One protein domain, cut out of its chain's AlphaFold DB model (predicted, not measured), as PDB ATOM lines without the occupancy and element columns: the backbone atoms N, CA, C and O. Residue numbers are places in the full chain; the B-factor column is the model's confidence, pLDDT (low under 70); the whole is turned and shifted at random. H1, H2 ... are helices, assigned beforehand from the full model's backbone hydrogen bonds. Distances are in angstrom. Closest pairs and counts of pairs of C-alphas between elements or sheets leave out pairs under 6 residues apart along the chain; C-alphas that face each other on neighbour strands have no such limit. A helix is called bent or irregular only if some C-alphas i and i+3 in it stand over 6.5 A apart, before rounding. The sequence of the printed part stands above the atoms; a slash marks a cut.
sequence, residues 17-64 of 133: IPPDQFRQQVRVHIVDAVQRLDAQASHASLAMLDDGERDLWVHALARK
ATOM      1  N   ILE A  17      39.366 -85.126  18.863       78.75
ATOM      2  CA  ILE A  17      38.769 -86.450  18.698       78.75
ATOM      3  C   ILE A  17      39.222 -87.016  17.340       78.75
ATOM      4  O   ILE A  17      39.046 -86.337  16.321       78.75
ATOM      5  N   PRO A  18      39.774 -88.244  17.285       86.06
ATOM      6  CA  PRO A  18      40.063 -88.936  16.035       86.06
ATOM      7  C   PRO A  18      38.839 -88.977  15.098       86.06
ATOM      8  O   PRO A  18      37.722 -89.241  15.560       86.06
ATOM      9  N   PRO A  19      38.996 -88.722  13.783       83.00
ATOM     10  CA  PRO A  19      37.862 -88.624  12.862       83.00
ATOM     11  C   PRO A  19      36.975 -89.874  12.809       83.00
ATOM     12  O   PRO A  19      35.761 -89.773  12.648       83.00
ATOM     13  N   ASP A  20      37.569 -91.054  12.937       86.69
ATOM     14  CA  ASP A  20      36.891 -92.346  13.006       86.69
ATOM     15  C   ASP A  20      36.049 -92.480  14.281       86.69
ATOM     16  O   ASP A  20      34.873 -92.838  14.197       86.69
ATOM     17  N   GLN A  21      36.598 -92.100  15.438       86.88
ATOM     18  CA  GLN A  21      35.866 -92.082  16.707       86.88
ATOM     19  C   GLN A  21      34.712 -91.069  16.680       86.88
ATOM     20  O   GLN A  21      33.614 -91.360  17.160       86.88
ATOM     21  N   PHE A  22      34.930 -89.892  16.094       84.31
ATOM     22  CA  PHE A  22      33.889 -88.878  15.940       84.31
ATOM     23  C   PHE A  22      32.740 -89.388  15.060       84.31
ATOM     24  O   PHE A  22      31.573 -89.302  15.441       84.31
ATOM     25  N   ARG A  23      33.060 -90.007  13.916       85.38
ATOM     26  CA  ARG A  23      32.066 -90.553  12.974       85.38
ATOM     27  C   ARG A  23      31.222 -91.691  13.549       85.38
ATOM     28  O   ARG A  23      30.127 -91.922  13.048       85.38
ATOM     29  N   GLN A  24      31.694 -92.381  14.584       88.00
ATOM     30  CA  GLN A  24      30.895 -93.383  15.297       88.00
ATOM     31  C   GLN A  24      29.836 -92.755  16.218       88.00
ATOM     32  O   GLN A  24      28.836 -93.400  16.522       88.00
ATOM     33  N   GLN A  25      30.038 -91.510  16.662       87.69
ATOM     34  CA  GLN A  25      29.177 -90.839  17.643       87.69
ATOM     35  C   GLN A  25      28.189 -89.860  17.014       87.69
ATOM     36  O   GLN A  25      27.136 -89.589  17.594       87.69
ATOM     37  N   VAL A  26      28.509 -89.319  15.838       86.12
ATOM     38  CA  VAL A  26      27.654 -88.352  15.152       86.12
ATOM     39  C   VAL A  26      27.217 -88.848  13.785       86.12
ATOM     40  O   VAL A  26      27.989 -89.394  12.998       86.12
ATOM     41  N   ARG A  27      25.952 -88.587  13.459       86.56
ATOM     42  CA  ARG A  27      25.460 -88.773  12.101       86.56
ATOM     43  C   ARG A  27      25.940 -87.613  11.237       86.56
ATOM     44  O   ARG A  27      25.424 -86.505  11.345       86.56
ATOM     45  N   VAL A  28      26.891 -87.889  10.352       85.50
ATOM     46  CA  VAL A  28      27.332 -86.933   9.333       85.50
ATOM     47  C   VAL A  28      26.443 -87.077   8.105       85.50
ATOM     48  O   VAL A  28      26.273 -88.172   7.569       85.50
ATOM     49  N   HIS A  29      25.867 -85.969   7.660       87.94
ATOM     50  CA  HIS A  29      25.138 -85.931   6.406       87.94
ATOM     51  C   HIS A  29      26.059 -85.466   5.283       87.94
ATOM     52  O   HIS A  29      26.691 -84.421   5.394       87.94
ATOM     53  N   ILE A  30      26.123 -86.249   4.210       89.25
ATOM     54  CA  ILE A  30      26.929 -85.913   3.038       89.25
ATOM     55  C   ILE A  30      26.150 -84.923   2.177       89.25
ATOM     56  O   ILE A  30      24.966 -85.134   1.911       89.25
ATOM     57  N   VAL A  31      26.844 -83.870   1.749       92.94
ATOM     58  CA  VAL A  31      26.424 -83.001   0.654       92.94
ATOM     59  C   VAL A  31      27.238 -83.394  -0.574       92.94
ATOM     60  O   VAL A  31      28.473 -83.349  -0.552       92.94
ATOM     61  N   ASP A  32      26.568 -83.852  -1.626       94.06
ATOM     62  CA  ASP A  32      27.230 -84.255  -2.866       94.06
ATOM     63  C   ASP A  32      27.449 -83.067  -3.823       94.06
ATOM     64  O   ASP A  32      26.980 -81.949  -3.604       94.06
ATOM     65  N   ALA A  33      28.231 -83.286  -4.884       94.00
ATOM     66  CA  ALA A  33      28.551 -82.238  -5.850       94.00
ATOM     67  C   ALA A  33      27.310 -81.703  -6.585       94.00
ATOM     68  O   ALA A  33      27.251 -80.514  -6.886       94.00
ATOM     69  N   VAL A  34      26.314 -82.555  -6.842       94.50
ATOM     70  CA  VAL A  34      25.083 -82.162  -7.537       94.50
ATOM     71  C   VAL A  34      24.266 -81.230  -6.648       94.50
ATOM     72  O   VAL A  34      23.842 -80.175  -7.105       94.50
ATOM     73  N   GLN A  35      24.130 -81.560  -5.364       94.56
ATOM     74  CA  GLN A  35      23.449 -80.723  -4.376       94.56
ATOM     75  C   GLN A  35      24.122 -79.361  -4.210       94.56
ATOM     76  O   GLN A  35      23.431 -78.344  -4.142       94.56
ATOM     77  N   ARG A  36      25.463 -79.317  -4.174       94.69
ATOM     78  CA  ARG A  36      26.200 -78.044  -4.119       94.69
ATOM     79  C   ARG A  36      25.912 -77.185  -5.346       94.69
ATOM     80  O   ARG A  36      25.597 -76.010  -5.193       94.69
ATOM     81  N   LEU A  37      26.007 -77.771  -6.540       94.06
ATOM     82  CA  LEU A  37      25.792 -77.055  -7.797       94.06
ATOM     83  C   LEU A  37      24.355 -76.538  -7.922       94.06
ATOM     84  O   LEU A  37      24.160 -75.381  -8.281       94.06
ATOM     85  N   ASP A  38      23.366 -77.362  -7.578       94.69
ATOM     86  CA  ASP A  38      21.949 -76.992  -7.624       94.69
ATOM     87  C   ASP A  38      21.631 -75.829  -6.666       94.69
ATOM     88  O   ASP A  38      21.039 -74.811  -7.046       94.69
ATOM     89  N   ALA A  39      22.130 -75.918  -5.429       93.94
ATOM     90  CA  ALA A  39      21.981 -74.851  -4.449       93.94
ATOM     91  C   ALA A  39      22.706 -73.568  -4.883       93.94
ATOM     92  O   ALA A  39      22.153 -72.479  -4.742       93.94
ATOM     93  N   GLN A  40      23.917 -73.674  -5.438       94.12
ATOM     94  CA  GLN A  40      24.701 -72.522  -5.885       94.12
ATOM     95  C   GLN A  40      24.089 -71.833  -7.112       94.12
ATOM     96  O   GLN A  40      24.142 -70.607  -7.201       94.12
ATOM     97  N   ALA A  41      23.462 -72.589  -8.017       93.75
ATOM     98  CA  ALA A  41      22.709 -72.034  -9.139       93.75
ATOM     99  C   ALA A  41      21.501 -71.209  -8.661       93.75
ATOM    100  O   ALA A  41      21.204 -70.158  -9.227       93.75
ATOM    101  N   SER A  42      20.844 -71.653  -7.587       93.88
ATOM    102  CA  SER A  42      19.709 -70.945  -6.978       93.88
ATOM    103  C   SER A  42      20.136 -69.790  -6.063       93.88
ATOM    104  O   SER A  42      19.411 -68.807  -5.913       93.88
ATOM    105  N   HIS A  43      21.317 -69.894  -5.453       94.44
ATOM    106  CA  HIS A  43      21.823 -68.976  -4.437       94.44
ATOM    107  C   HIS A  43      23.303 -68.653  -4.672       94.44
ATOM    108  O   HIS A  43      24.189 -69.162  -3.983       94.44
ATOM    109  N   ALA A  44      23.581 -67.739  -5.606       91.19
ATOM    110  CA  ALA A  44      24.949 -67.351  -5.964       91.19
ATOM    111  C   ALA A  44      25.796 -66.874  -4.762       91.19
ATOM    112  O   ALA A  44      27.012 -67.064  -4.742       91.19
ATOM    113  N   SER A  45      25.165 -66.305  -3.725       90.94
ATOM    114  CA  SER A  45      25.844 -65.859  -2.501       90.94
ATOM    115  C   SER A  45      26.431 -66.991  -1.650       90.94
ATOM    116  O   SER A  45      27.233 -66.700  -0.769       90.94
ATOM    117  N   LEU A  46      26.088 -68.264  -1.903       91.81
ATOM    118  CA  LEU A  46      26.725 -69.418  -1.244       91.81
ATOM    119  C   LEU A  46      28.237 -69.477  -1.501       91.81
ATOM    120  O   LEU A  46      28.980 -69.990  -0.669       91.81
ATOM    121  N   ALA A  47      28.701 -68.924  -2.626       88.31
ATOM    122  CA  ALA A  47      30.121 -68.868  -2.963       88.31
ATOM    123  C   ALA A  47      30.944 -67.972  -2.018       88.31
ATOM    124  O   ALA A  47      32.168 -68.023  -2.056       88.31
ATOM    125  N   MET A  48      30.287 -67.136  -1.206       88.06
ATOM    126  CA  MET A  48      30.940 -66.247  -0.236       88.06
ATOM    127  C   MET A  48      31.123 -66.889   1.145       88.06
ATOM    128  O   MET A  48      31.742 -66.273   2.006       88.06
ATOM    129  N   LEU A  49      30.554 -68.077   1.365       90.88
ATOM    130  CA  LEU A  49      30.694 -68.833   2.608       90.88
ATOM    131  C   LEU A  49      31.907 -69.759   2.532       90.88
ATOM    132  O   LEU A  49      32.242 -70.251   1.444       90.88
ATOM    133  N   ASP A  50      32.509 -70.053   3.683       90.19
ATOM    134  CA  ASP A  50      33.495 -71.128   3.774       90.19
ATOM    135  C   ASP A  50      32.868 -72.484   3.399       90.19
ATOM    136  O   ASP A  50      31.644 -72.640   3.334       90.19
ATOM    137  N   ASP A  51      33.701 -73.473   3.077       87.62
ATOM    138  CA  ASP A  51      33.224 -74.771   2.587       87.62
ATOM    139  C   ASP A  51      32.321 -75.496   3.603       87.62
ATOM    140  O   ASP A  51      31.361 -76.164   3.209       87.62
ATOM    141  N   GLY A  52      32.591 -75.349   4.903       87.56
ATOM    142  CA  GLY A  52      31.810 -75.975   5.966       87.56
ATOM    143  C   GLY A  52      30.434 -75.334   6.116       87.56
ATOM    144  O   GLY A  52      29.415 -76.029   6.123       87.56
ATOM    145  N   GLU A  53      30.381 -74.009   6.185       90.56
ATOM    146  CA  GLU A  53      29.141 -73.237   6.261       90.56
ATOM    147  C   GLU A  53      28.291 -73.392   5.008       90.56
ATOM    148  O   GLU A  53      27.069 -73.547   5.096       90.56
ATOM    149  N   ARG A  54      28.932 -73.412   3.837       93.94
ATOM    150  CA  ARG A  54      28.262 -73.660   2.563       93.94
ATOM    151  C   ARG A  54      27.549 -75.003   2.582       93.94
ATOM    152  O   ARG A  54      26.362 -75.052   2.267       93.94
ATOM    153  N   ASP A  55      28.224 -76.069   2.998       93.69
ATOM    154  CA  ASP A  55      27.623 -77.401   3.068       93.69
ATOM    155  C   ASP A  55      26.496 -77.472   4.109       93.69
ATOM    156  O   ASP A  55      25.451 -78.075   3.846       93.69
ATOM    157  N   LEU A  56      26.641 -76.803   5.259       92.62
ATOM    158  CA  LEU A  56      25.558 -76.689   6.241       92.62
ATOM    159  C   LEU A  56      24.323 -76.002   5.647       92.62
ATOM    160  O   LEU A  56      23.201 -76.479   5.849       92.62
ATOM    161  N   TRP A  57      24.511 -74.931   4.877       94.56
ATOM    162  CA  TRP A  57      23.417 -74.251   4.192       94.56
ATOM    163  C   TRP A  57      22.791 -75.108   3.104       94.56
ATOM    164  O   TRP A  57      21.575 -75.281   3.120       94.56
ATOM    165  N   VAL A  58      23.579 -75.715   2.212       95.25
ATOM    166  CA  VAL A  58      23.068 -76.636   1.179       95.25
ATOM    167  C   VAL A  58      22.201 -77.721   1.827       95.25
ATOM    168  O   VAL A  58      21.080 -77.998   1.392       95.25
ATOM    169  N   HIS A  59      22.672 -78.277   2.943       93.19
ATOM    170  CA  HIS A  59      21.939 -79.274   3.703       93.19
ATOM    171  C   HIS A  59      20.641 -78.743   4.339       93.19
ATOM    172  O   HIS A  59      19.620 -79.440   4.364       93.19
ATOM    173  N   ALA A  60      20.668 -77.519   4.873       92.94
ATOM    174  CA  ALA A  60      19.521 -76.868   5.504       92.94
ATOM    175  C   ALA A  60      18.439 -76.450   4.493       92.94
ATOM    176  O   ALA A  60      17.244 -76.519   4.810       92.94
ATOM    177  N   LEU A  61      18.842 -76.051   3.284       92.62
ATOM    178  CA  LEU A  61      17.960 -75.657   2.181       92.62
ATOM    179  C   LEU A  61      17.167 -76.844   1.630       92.62
ATOM    180  O   LEU A  61      15.972 -76.720   1.374       92.62
ATOM    181  N   ALA A  62      17.793 -78.021   1.550       90.62
ATOM    182  CA  ALA A  62      17.122 -79.256   1.144       90.62
ATOM    183  C   ALA A  62      16.055 -79.739   2.154       90.62
ATOM    184  O   ALA A  62      15.252 -80.624   1.846       90.62
ATOM    185  N   ARG A  63      16.026 -79.183   3.376       88.69
ATOM    186  CA  ARG A  63      15.060 -79.544   4.421       88.69
ATOM    187  C   ARG A  63      13.868 -78.600   4.467       88.69
ATOM    188  O   ARG A  63      14.007 -77.379   4.498       88.69
ATOM    189  N   LYS A  64      12.684 -79.196   4.621       84.38
ATOM    190  CA  LYS A  64      11.432 -78.481   4.882       84.38
ATOM    191  C   LYS A  64      11.185 -78.372   6.390       84.38
ATOM    192  O   LYS A  64      11.317 -79.365   7.098       84.38
TER     193      LYS A  64
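This is residues 17 to 64 of the 133 residues of an uncharacterized protein of Sphingopyxis fribergensis (UniProt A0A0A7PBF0). A small head holds the two longer helices, H4 and H2, set crosswise to each other, with the short H3 at the turn of the chain between them. From this head a single arm sticks out, residues 17 to 28, with the short helix H1 in it, and this arm makes much of the length. The printed part has 48 residues with four named helices, in the order H1, H2, H3, H4, and no named strand; its class is all helix. The whole is loose, with a radius of gyration of the C-alphas of 12.5 A, and elongated, spanning 35 by 23 by 17 A.

Begin with the longest helix, H4: find C-alpha 51 at (33.224, -74.771, 2.587), and from there residues 51 to 61 run 15.3 A to C-alpha 61 at (17.960, -75.657, 2.181). Look next at H2, residues 33 to 42, which is 14.4 A from first to last C-alpha. H3 takes residues 44 to 48 and is 8.4 A long; it is neither bent nor irregular, but only just: C-alphas 44 and 47 are 6.2 A apart. For H1, residues 19 to 25, start at C-alpha 19 at (37.862, -88.624, 12.862); it is 10.2 A long.

Start from H4 and look across to H2: the two touch, and their closest C-alphas, those of Ala 39 and Val 58, are 6.0 A apart. Their lines stand at 72 degrees, only just about perpendicular. H3 and H4 only just touch, with 3 pairs of C-alphas within 8 A; the closest are those of Leu 46 and Arg 54, 5.9 A apart. H2 and H3 touch only at the corner by their link, and only just, with 3 pairs of C-alphas within 8 A; the closest are those of Gln 40 and Leu 46, 5.9 A apart. Farther out, H1 is apart from H2, H3 and H4. In H2 and H4 every O i to N i+4 pair is within hydrogen-bond range. In H1 it is 2 of 3, and in H3 0 of 1, where 2 of 2 O i to N i+3 pairs are within range.

The two C-alphas farthest apart are those of Gln 21 and Ser 42, 35.6 A. Residues 17 to 28, of which 19 to 25 belong to H1, stand free; without them the body has 36 residues, spans 21 by 19 by 18 A and has a radius of gyration of 8.7 A. The links H2 to H3 and H3 to H4 are tight, the seven-residue link H1 to H2 is short, and no link is long. The printed part has no cut from residue 17 to 64. Its mean pLDDT is 90.3, and no printed residue is under 70.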